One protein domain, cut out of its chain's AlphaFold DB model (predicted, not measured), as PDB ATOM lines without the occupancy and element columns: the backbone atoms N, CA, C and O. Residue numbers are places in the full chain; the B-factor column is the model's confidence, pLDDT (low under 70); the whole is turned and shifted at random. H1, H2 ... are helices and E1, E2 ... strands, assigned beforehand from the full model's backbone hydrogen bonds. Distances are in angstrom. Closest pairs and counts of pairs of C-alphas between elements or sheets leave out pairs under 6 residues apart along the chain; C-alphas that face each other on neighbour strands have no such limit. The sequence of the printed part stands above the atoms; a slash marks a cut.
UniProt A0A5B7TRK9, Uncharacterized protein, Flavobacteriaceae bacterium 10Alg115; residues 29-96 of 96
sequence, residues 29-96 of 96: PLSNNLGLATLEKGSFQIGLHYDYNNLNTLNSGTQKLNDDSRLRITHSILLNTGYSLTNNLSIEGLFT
ATOM      1  N   PRO A  29     116.413 100.710 145.811       62.06
ATOM      2  CA  PRO A  29     117.338  99.854 145.075       62.06
ATOM      3  C   PRO A  29     118.412  99.295 146.021       62.06
ATOM      4  O   PRO A  29     119.281 100.031 146.489       62.06
ATOM      5  N   LEU A  30     118.356  97.983 146.277       67.88
ATOM      6  CA  LEU A  30     119.217  97.296 147.250       67.88
ATOM      7  C   LEU A  30     120.711  97.418 146.920       67.88
ATOM      8  O   LEU A  30     121.520  97.643 147.813       67.88
ATOM      9  N   SER A  31     121.083  97.344 145.638       60.12
ATOM     10  CA  SER A  31     122.487  97.412 145.209       60.12
ATOM     11  C   SER A  31     123.172  98.731 145.570       60.12
ATOM     12  O   SER A  31     124.338  98.731 145.953       60.12
ATOM     13  N   ASN A  32     122.452  99.854 145.495       61.22
ATOM     14  CA  ASN A  32     123.022 101.174 145.759       61.22
ATOM     15  C   ASN A  32     123.230 101.433 147.263       61.22
ATOM     16  O   ASN A  32     124.067 102.246 147.641       61.22
ATOM     17  N   ASN A  33     122.486 100.735 148.127       65.38
ATOM     18  CA  ASN A  33     122.580 100.897 149.579       65.38
ATOM     19  C   ASN A  33     123.739 100.093 150.202       65.38
ATOM     20  O   ASN A  33     124.136 100.363 151.330       65.38
ATOM     21  N   LEU A  34     124.290  99.110 149.479       70.50
ATOM     22  CA  LEU A  34     125.319  98.205 150.003       70.50
ATOM     23  C   LEU A  34     126.739  98.798 150.014       70.50
ATOM     24  O   LEU A  34     127.610  98.199 150.636       70.50
ATOM     25  N   GLY A  35     126.967  99.963 149.388       64.00
ATOM     26  CA  GLY A  35     128.199 100.752 149.537       64.00
ATOM     27  C   GLY A  35     129.481  99.948 149.304       64.00
ATOM     28  O   GLY A  35     130.206  99.631 150.244       64.00
ATOM     29  N   LEU A  36     129.758  99.600 148.050       65.81
ATOM     30  CA  LEU A  36     130.881  98.728 147.719       65.81
ATOM     31  C   LEU A  36     132.221  99.458 147.835       65.81
ATOM     32  O   LEU A  36     132.391 100.580 147.353       65.81
ATOM     33  N   ALA A  37     133.180  98.801 148.486       69.56
ATOM     34  CA  ALA A  37     134.536  99.307 148.631       69.56
ATOM     35  C   ALA A  37     135.300  99.171 147.308       69.56
ATOM     36  O   ALA A  37     135.243  98.136 146.648       69.56
ATOM     37  N   THR A  38     136.074 100.190 146.939       70.94
ATOM     38  CA  THR A  38     137.018 100.085 145.823       70.94
ATOM     39  C   THR A  38     138.168  99.168 146.227       70.94
ATOM     40  O   THR A  38     138.953  99.514 147.111       70.94
ATOM     41  N   LEU A  39     138.258  98.002 145.595       81.44
ATOM     42  CA  LEU A  39     139.280  96.999 145.885       81.44
ATOM     43  C   LEU A  39     140.424  97.056 144.869       81.44
ATOM     44  O   LEU A  39     140.213  97.344 143.690       81.44
ATOM     45  N   GLU A  40     141.631  96.715 145.318       90.38
ATOM     46  CA  GLU A  40     142.820  96.646 144.466       90.38
ATOM     47  C   GLU A  40     142.709  95.542 143.403       90.38
ATOM     48  O   GLU A  40     141.983  94.554 143.568       90.38
ATOM     49  N   LYS A  41     143.469  95.675 142.310       94.62
ATOM     50  CA  LYS A  41     143.563  94.660 141.254       94.62
ATOM     51  C   LYS A  41     143.834  93.262 141.828       94.62
ATOM     52  O   LYS A  41     144.794  93.057 142.560       94.62
ATOM     53  N   GLY A  42     143.052  92.283 141.381       93.12
ATOM     54  CA  GLY A  42     143.172  90.879 141.779       93.12
ATOM     55  C   GLY A  42     142.457  90.538 143.085       93.12
ATOM     56  O   GLY A  42     142.497  89.386 143.508       93.12
ATOM     57  N   SER A  43     141.792  91.506 143.717       93.94
ATOM     58  CA  SER A  43     141.011  91.262 144.926       93.94
ATOM     59  C   SER A  43     139.713  90.531 144.605       93.94
ATOM     60  O   SER A  43     139.012  90.866 143.649       93.94
ATOM     61  N   PHE A  44     139.379  89.565 145.454       92.62
ATOM     62  CA  PHE A  44     138.103  88.867 145.452       92.62
ATOM     63  C   PHE A  44     137.351  89.200 146.741       92.62
ATOM     64  O   PHE A  44     137.927  89.137 147.827       92.62
ATOM     65  N   GLN A  45     136.078  89.559 146.622       90.00
ATOM     66  CA  GLN A  45     135.210  89.918 147.735       90.00
ATOM     67  C   GLN A  45     133.975  89.031 147.732       90.00
ATOM     68  O   GLN A  45     133.378  88.785 146.690       90.00
ATOM     69  N   ILE A  46     133.579  88.585 148.920       92.31
ATOM     70  CA  ILE A  46     132.280  87.970 149.170       92.31
ATOM     71  C   ILE A  46     131.656  88.712 150.349       92.31
ATOM     72  O   ILE A  46     132.308  88.897 151.378       92.31
ATOM     73  N   GLY A  47     130.401  89.121 150.203       89.69
ATOM     74  CA  GLY A  47     129.604  89.745 151.250       89.69
ATOM     75  C   GLY A  47     128.297  88.990 151.447       89.69
ATOM     76  O   GLY A  47     127.649  88.606 150.478       89.69
ATOM     77  N   LEU A  48     127.898  88.778 152.698       91.69
ATOM     78  CA  LEU A  48     126.567  88.286 153.038       91.69
ATOM     79  C   LEU A  48     125.839  89.388 153.799       91.69
ATOM     80  O   LEU A  48     126.320  89.854 154.832       91.69
ATOM     81  N   HIS A  49     124.690  89.801 153.283       88.38
ATOM     82  CA  HIS A  49     123.916  90.911 153.813       88.38
ATOM     83  C   HIS A  49     122.513  90.446 154.163       88.38
ATOM     84  O   HIS A  49     121.938  89.594 153.492       88.38
ATOM     85  N   TYR A  50     121.954  91.038 155.206       89.50
ATOM     86  CA  TYR A  50     120.547  90.913 155.532       89.50
ATOM     87  C   TYR A  50     119.921  92.298 155.421       89.50
ATOM     88  O   TYR A  50     120.352  93.224 156.107       89.50
ATOM     89  N   ASP A  51     118.934  92.430 154.545       86.19
ATOM     90  CA  ASP A  51     118.182  93.655 154.331       86.19
ATOM     91  C   ASP A  51     116.788  93.522 154.942       86.19
ATOM     92  O   ASP A  51     116.043  92.573 154.673       86.19
ATOM     93  N   TYR A  52     116.460  94.488 155.793       88.56
ATOM     94  CA  TYR A  52     115.124  94.700 156.317       88.56
ATOM     95  C   TYR A  52     114.594  96.006 155.738       88.56
ATOM     96  O   TYR A  52     115.058  97.087 156.104       88.56
ATOM     97  N   ASN A  53     113.589  95.906 154.877       83.19
ATOM     98  CA  ASN A  53     112.958  97.061 154.260       83.19
ATOM     99  C   ASN A  53     111.507  97.189 154.728       83.19
ATOM    100  O   ASN A  53     110.697  96.286 154.518       83.19
ATOM    101  N   ASN A  54     111.172  98.329 155.336       86.06
ATOM    102  CA  ASN A  54     109.823  98.638 155.797       86.06
ATOM    103  C   ASN A  54     109.253  99.843 155.039       86.06
ATOM    104  O   ASN A  54     109.538 100.998 155.369       86.06
ATOM    105  N   LEU A  55     108.439  99.572 154.020       81.81
ATOM    106  CA  LEU A  55     107.795 100.598 153.218       81.81
ATOM    107  C   LEU A  55     106.477 101.029 153.863       81.81
ATOM    108  O   LEU A  55     105.458 100.361 153.712       81.81
ATOM    109  N   ASN A  56     106.507 102.174 154.547       79.12
ATOM    110  CA  ASN A  56     105.347 102.718 155.264       79.12
ATOM    111  C   ASN A  56     104.646 103.879 154.548       79.12
ATOM    112  O   ASN A  56     103.602 104.355 154.991       79.12
ATOM    113  N   THR A  57     105.247 104.402 153.482       73.19
ATOM    114  CA  THR A  57     104.755 105.594 152.789       73.19
ATOM    115  C   THR A  57     105.106 105.533 151.315       73.19
ATOM    116  O   THR A  57     106.254 105.244 150.979       73.19
ATOM    117  N   LEU A  58     104.159 105.891 150.450       73.12
ATOM    118  CA  LEU A  58     104.421 106.152 149.041       73.12
ATOM    119  C   LEU A  58     104.017 107.587 148.705       73.12
ATOM    120  O   LEU A  58     102.904 108.016 149.010       73.12
ATOM    121  N   ASN A  59     104.914 108.313 148.049       73.75
ATOM    122  CA  ASN A  59     104.650 109.665 147.577       73.75
ATOM    123  C   ASN A  59     104.576 109.663 146.049       73.75
ATOM    124  O   ASN A  59     105.412 109.050 145.386       73.75
ATOM    125  N   SER A  60     103.594 110.370 145.495       78.06
ATOM    126  CA  SER A  60     103.499 110.674 144.068       78.06
ATOM    127  C   SER A  60     103.700 112.175 143.889       78.06
ATOM    128  O   SER A  60     102.797 112.976 144.140       78.06
ATOM    129  N   GLY A  61     104.919 112.571 143.518       79.25
ATOM    130  CA  GLY A  61     105.330 113.974 143.555       79.25
ATOM    131  C   GLY A  61     105.342 114.501 144.994       79.25
ATOM    132  O   GLY A  61     106.013 113.938 145.855       79.25
ATOM    133  N   THR A  62     104.592 115.570 145.263       79.31
ATOM    134  CA  THR A  62     104.466 116.178 146.602       79.31
ATOM    135  C   THR A  62     103.315 115.608 147.432       79.31
ATOM    136  O   THR A  62     103.173 115.960 148.602       79.31
ATOM    137  N   GLN A  63     102.479 114.741 146.852       75.56
ATOM    138  CA  GLN A  63     101.324 114.172 147.537       75.56
ATOM    139  C   GLN A  63     101.671 112.809 148.130       75.56
ATOM    140  O   GLN A  63     102.095 111.895 147.417       75.56
ATOM    141  N   LYS A  64     101.444 112.660 149.438       76.06
ATOM    142  CA  LYS A  64     101.459 111.353 150.092       76.06
ATOM    143  C   LYS A  64     100.202 110.593 149.690       76.06
ATOM    144  O   LYS A  64      99.090 111.053 149.949       76.06
ATOM    145  N   LEU A  65     100.379 109.432 149.073       73.69
ATOM    146  CA  LEU A  65      99.277 108.529 148.781       73.69
ATOM    147  C   LEU A  65      98.901 107.818 150.082       73.69
ATOM    148  O   LEU A  65      99.732 107.151 150.698       73.69
ATOM    149  N   ASN A  66      97.664 108.021 150.526       67.88
ATOM    150  CA  ASN A  66      97.146 107.479 151.778       67.88
ATOM    151  C   ASN A  66      96.333 106.210 151.489       67.88
ATOM    152  O   ASN A  66      95.128 106.162 151.720       67.88
ATOM    153  N   ASP A  67      96.994 105.220 150.890       68.44
ATOM    154  CA  ASP A  67      96.449 103.878 150.733       68.44
ATOM    155  C   ASP A  67      97.350 102.862 151.444       68.44
ATOM    156  O   ASP A  67      98.572 102.883 151.313       68.44
ATOM    157  N   ASP A  68      96.732 101.963 152.210       65.69
ATOM    158  CA  ASP A  68      97.446 100.895 152.923       65.69
ATOM    159  C   ASP A  68      97.854  99.752 151.978       65.69
ATOM    160  O   ASP A  68      98.574  98.832 152.360       65.69
ATOM    161  N   SER A  69      97.426  99.820 150.712       65.38
ATOM    162  CA  SER A  69      97.628  98.769 149.706       65.38
ATOM    163  C   SER A  69      99.098  98.523 149.362       65.38
ATOM    164  O   SER A  69      99.444  97.502 148.764       65.38
ATOM    165  N   ARG A  70      99.972  99.463 149.736       68.12
ATOM    166  CA  ARG A  70     101.400  99.438 149.423       68.12
ATOM    167  C   ARG A  70     102.291  99.376 150.660       68.12
ATOM    168  O   ARG A  70     103.504  99.400 150.490       68.12
ATOM    169  N   LEU A  71     101.724  99.228 151.863       74.50
ATOM    170  CA  LEU A  71     102.504  98.925 153.065       74.50
ATOM    171  C   LEU A  71     103.147  97.546 152.911       74.50
ATOM    172  O   LEU A  71     102.465  96.553 152.648       74.50
ATOM    173  N   ARG A  72     104.472  97.476 153.026       81.25
ATOM    174  CA  ARG A  72     105.197  96.222 152.813       81.25
ATOM    175  C   ARG A  72     106.449  96.154 153.667       81.25
ATOM    176  O   ARG A  72     107.325  97.003 153.554       81.25
ATOM    177  N   ILE A  73     106.561  95.072 154.428       85.38
ATOM    178  CA  ILE A  73     107.811  94.649 155.056       85.38
ATOM    179  C   ILE A  73     108.436  93.579 154.162       85.38
ATOM    180  O   ILE A  73     107.760  92.642 153.740       85.38
ATOM    181  N   THR A  74     109.708  93.738 153.814       85.69
ATOM    182  CA  THR A  74     110.482  92.773 153.027       85.69
ATOM    183  C   THR A  74     111.760  92.430 153.775       85.69
ATOM    184  O   THR A  74     112.437  93.311 154.297       85.69
ATOM    185  N   HIS A  75     112.064  91.138 153.816       89.38
ATOM    186  CA  HIS A  75     113.317  90.610 154.330       89.38
ATOM    187  C   HIS A  75     114.069  89.970 153.168       89.38
ATOM    188  O   HIS A  75     113.486  89.175 152.426       89.38
ATOM    189  N   SER A  76     115.342  90.300 153.004       87.62
ATOM    190  CA  SER A  76     116.175  89.741 151.940       87.62
ATOM    191  C   SER A  76     117.532  89.348 152.493       87.62
ATOM    192  O   SER A  76     118.134  90.087 153.265       87.62
ATOM    193  N   ILE A  77     118.015  88.171 152.110       90.75
ATOM    194  CA  ILE A  77     119.398  87.766 152.353       90.75
ATOM    195  C   ILE A  77     120.104  87.918 151.021       90.75
ATOM    196  O   ILE A  77     119.692  87.307 150.046       90.75
ATOM    197  N   LEU A  78     121.136  88.750 150.966       90.38
ATOM    198  CA  LEU A  78     121.855  89.017 149.735       90.38
ATOM    199  C   LEU A  78     123.268  88.467 149.822       90.38
ATOM    200  O   LEU A  78     124.028  88.821 150.724       90.38
ATOM    201  N   LEU A  79     123.628  87.638 148.852       91.12
ATOM    202  CA  LEU A  79     124.998  87.212 148.629       91.12
ATOM    203  C   LEU A  79     125.607  88.089 147.537       91.12
ATOM    204  O   LEU A  79     125.197  88.039 146.379       91.12
ATOM    205  N   ASN A  80     126.600  88.881 147.912       91.19
ATOM    206  CA  ASN A  80     127.437  89.641 147.001       91.19
ATOM    207  C   ASN A  80     128.740  88.870 146.748       91.19
ATOM    208  O   ASN A  80     129.350  88.346 147.679       91.19
ATOM    209  N   THR A  81     129.172  88.812 145.496       92.00
ATOM    210  CA  THR A  81     130.507  88.353 145.110       92.00
ATOM    211  C   THR A  81     131.079  89.290 144.059       92.00
ATOM    212  O   THR A  81     130.381  89.694 143.131       92.00
ATOM    213  N   GLY A  82     132.350  89.643 144.196       91.81
ATOM    214  CA  GLY A  82     133.016  90.620 143.349       91.81
ATOM    215  C   GLY A  82     134.465  90.248 143.085       91.81
ATOM    216  O   GLY A  82     135.148  89.683 143.938       91.81
ATOM    217  N   TYR A  83     134.946  90.577 141.892       93.19
ATOM    218  CA  TYR A  83     136.344  90.421 141.512       93.19
ATOM    219  C   TYR A  83     136.855  91.666 140.782       93.19
ATOM    220  O   TYR A  83     136.283  92.081 139.770       93.19
ATOM    221  N   SER A  84     137.960  92.238 141.261       94.75
ATOM    222  CA  SER A  84     138.622  93.392 140.640       94.75
ATOM    223  C   SER A  84     139.623  92.942 139.577       94.75
ATOM    224  O   SER A  84     140.690  92.412 139.886       94.75
ATOM    225  N   LEU A  85     139.326  93.198 138.302       93.81
ATOM    226  CA  LEU A  85     140.222  92.886 137.181       93.81
ATOM    227  C   LEU A  85     141.382  93.884 137.093       93.81
ATOM    228  O   LEU A  85     142.507  93.520 136.740       93.81
ATOM    229  N   THR A  86     141.108  95.151 137.401       92.69
ATOM    230  CA  THR A  86     142.089  96.236 137.524       92.69
ATOM    231  C   THR A  86     141.714  97.122 138.712       92.69
ATOM    232  O   THR A  86     140.682  96.909 139.340       92.69
ATOM    233  N   ASN A  87     142.512  98.152 138.996       89.25
ATOM    234  CA  ASN A  87     142.177  99.142 140.028       89.25
ATOM    235  C   ASN A  87     140.934  99.988 139.678       89.25
ATOM    236  O   ASN A  87     140.459 100.752 140.511       89.25
ATOM    237  N   ASN A  88     140.427  99.889 138.444       89.81
ATOM    238  CA  ASN A  88     139.340 100.719 137.923       89.81
ATOM    239  C   ASN A  88     138.232  99.900 137.241       89.81
ATOM    240  O   ASN A  88     137.308 100.480 136.679       89.81
ATOM    241  N   LEU A  89     138.338  98.568 137.232       90.50
ATOM    242  CA  LEU A  89     137.377  97.675 136.591       90.50
ATOM    243  C   LEU A  89     137.163  96.439 137.464       90.50
ATOM    244  O   LEU A  89     138.101  95.666 137.676       90.50
ATOM    245  N   SER A  90     135.925  96.228 137.892       90.56
ATOM    246  CA  SER A  90     135.470  95.050 138.627       90.56
ATOM    247  C   SER A  90     134.279  94.395 137.925       90.56
ATOM    248  O   SER A  90     133.600  95.007 137.098       90.56
ATOM    249  N   ILE A  91     134.062  93.116 138.222       90.94
ATOM    250  CA  ILE A  91     132.842  92.377 137.888       90.94
ATOM    251  C   ILE A  91     132.221  91.925 139.199       90.94
ATOM    252  O   ILE A  91     132.922  91.413 140.071       90.94
ATOM    253  N   GLU A  92     130.907  92.079 139.312       88.12
ATOM    254  CA  GLU A  92     130.159  91.762 140.522       88.12
ATOM    255  C   GLU A  92     128.882  90.994 140.194       88.12
ATOM    256  O   GLU A  92     128.251  91.193 139.154       88.12
ATOM    257  N   GLY A  93     128.507  90.107 141.111       89.44
ATOM    258  CA  GLY A  93     127.244  89.392 141.132       89.44
ATOM    259  C   GLY A  93     126.559  89.595 142.478       89.44
ATOM    260  O   GLY A  93     127.176  89.428 143.529       89.44
ATOM    261  N   LEU A  94     125.273  89.940 142.438       88.12
ATOM    262  CA  LEU A  94     124.418  90.061 143.613       88.12
ATOM    263  C   LEU A  94     123.259  89.074 143.474       88.12
ATOM    264  O   LEU A  94     122.508  89.127 142.501       88.12
ATOM    265  N   PHE A  95     123.129  88.182 144.447       87.44
ATOM    266  CA  PHE A  95     122.111  87.136 144.508       87.44
ATOM    267  C   PHE A  95     121.220  87.375 145.727       87.44
ATOM    268  O   PHE A  95     121.717  87.851 146.746       87.44
ATOM    269  N   THR A  96     119.929  87.060 145.623       81.81
ATOM    270  CA  THR A  96     118.924  87.234 146.689       81.81
ATOM    271  C   THR A  96     118.182  85.936 146.943       81.81
ATOM    272  O   THR A  96     117.875  85.282 145.919       81.81
TER     273      THR A  96
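Overview. This is residues 29 to 96 of the 96 residues of an uncharacterized protein of Flavobacteriaceae bacterium 10Alg115 (UniProt A0A5B7TRK9). A long, narrow, twisted antiparallel ribbon arches over a short helix, with the strands E1 and E4 side by side along it and E5 folded back beside part of E4. At one end of the arch E1 turns sharply into a small hairpin of E2 and E3, whose residues 59 to 64 stick out from the rest, while H1 lies in the hollow of the arch. The printed part has 68 residues, with one named helix and five named strands in the order H1, E1, E2, E3, E4, E5, and its class is mostly strand. The larger sheet has the order E1, E4, E5 and the smaller one E2, E3, both antiparallel. The whole is only just extended, close to loose, with a radius of gyration of the C-alphas of 16.9 A and spans of 50 by 25 by 13 A.

Along the chain. H1 is residues 30 to 33, 5.4 A from first to last C-alpha, and begins at C-alpha 30, at (119.217, 97.296, 147.250). E1, residues 44 to 55, is 33.4 A long. E2, residues 58 to 60, is 6.8 A long and E3, residues 63 to 65, 6.1 A. E4, residues 72 to 86, is 39.9 A long, runs from C-alpha 72 at (105.197, 96.222, 152.813), and bends by 56 degrees at residue 75. E5, residues 89 to 95, is 20.2 A long and ends at C-alpha 95, at (122.111, 87.136, 144.508).

Arrangement. H1 is on the larger sheet but only grazes it, with residues 30 to 33. The closest C-alphas of H1 and E5 are those of Ser 31 and Leu 94, 7.8 A apart. H1 is too short for any pair of O i and N i+4 inside it; its 1 pair of O i and N i+3 is within hydrogen-bond range. E1 and E4 are antiparallel at 157 degrees between directions; N 45 and O 82 are 2.8 A apart, and N 55 and O 72 also 2.8 A. E1 runs on into E2 across a break of 2 residues, at 80 degrees, and the two meet only through their link. E2 and E3 form a hairpin, antiparallel at 136 degrees, with N 60 and O 63 at 2.9 A. E3 is apart from E4. E4, the inner strand, forms a hairpin with the edge strand E5, antiparallel at 151 degrees, with N 83 and O 91 at 2.8 A.

Size, cuts and confidence. The two C-alphas farthest apart are those of Gly 42 and Asn 66, 49.9 A. The printed part has no cut and ends at residue 96, the chain's last. The links from E1 to E2, E2 to E3 and E4 to E5 are tight; those from H1 to E1 and E3 to E4 are short, and no link is long. The mean pLDDT of the printed part is 82.0; residues 29 to 33, 35 to 37 and 66 to 70 are under 70.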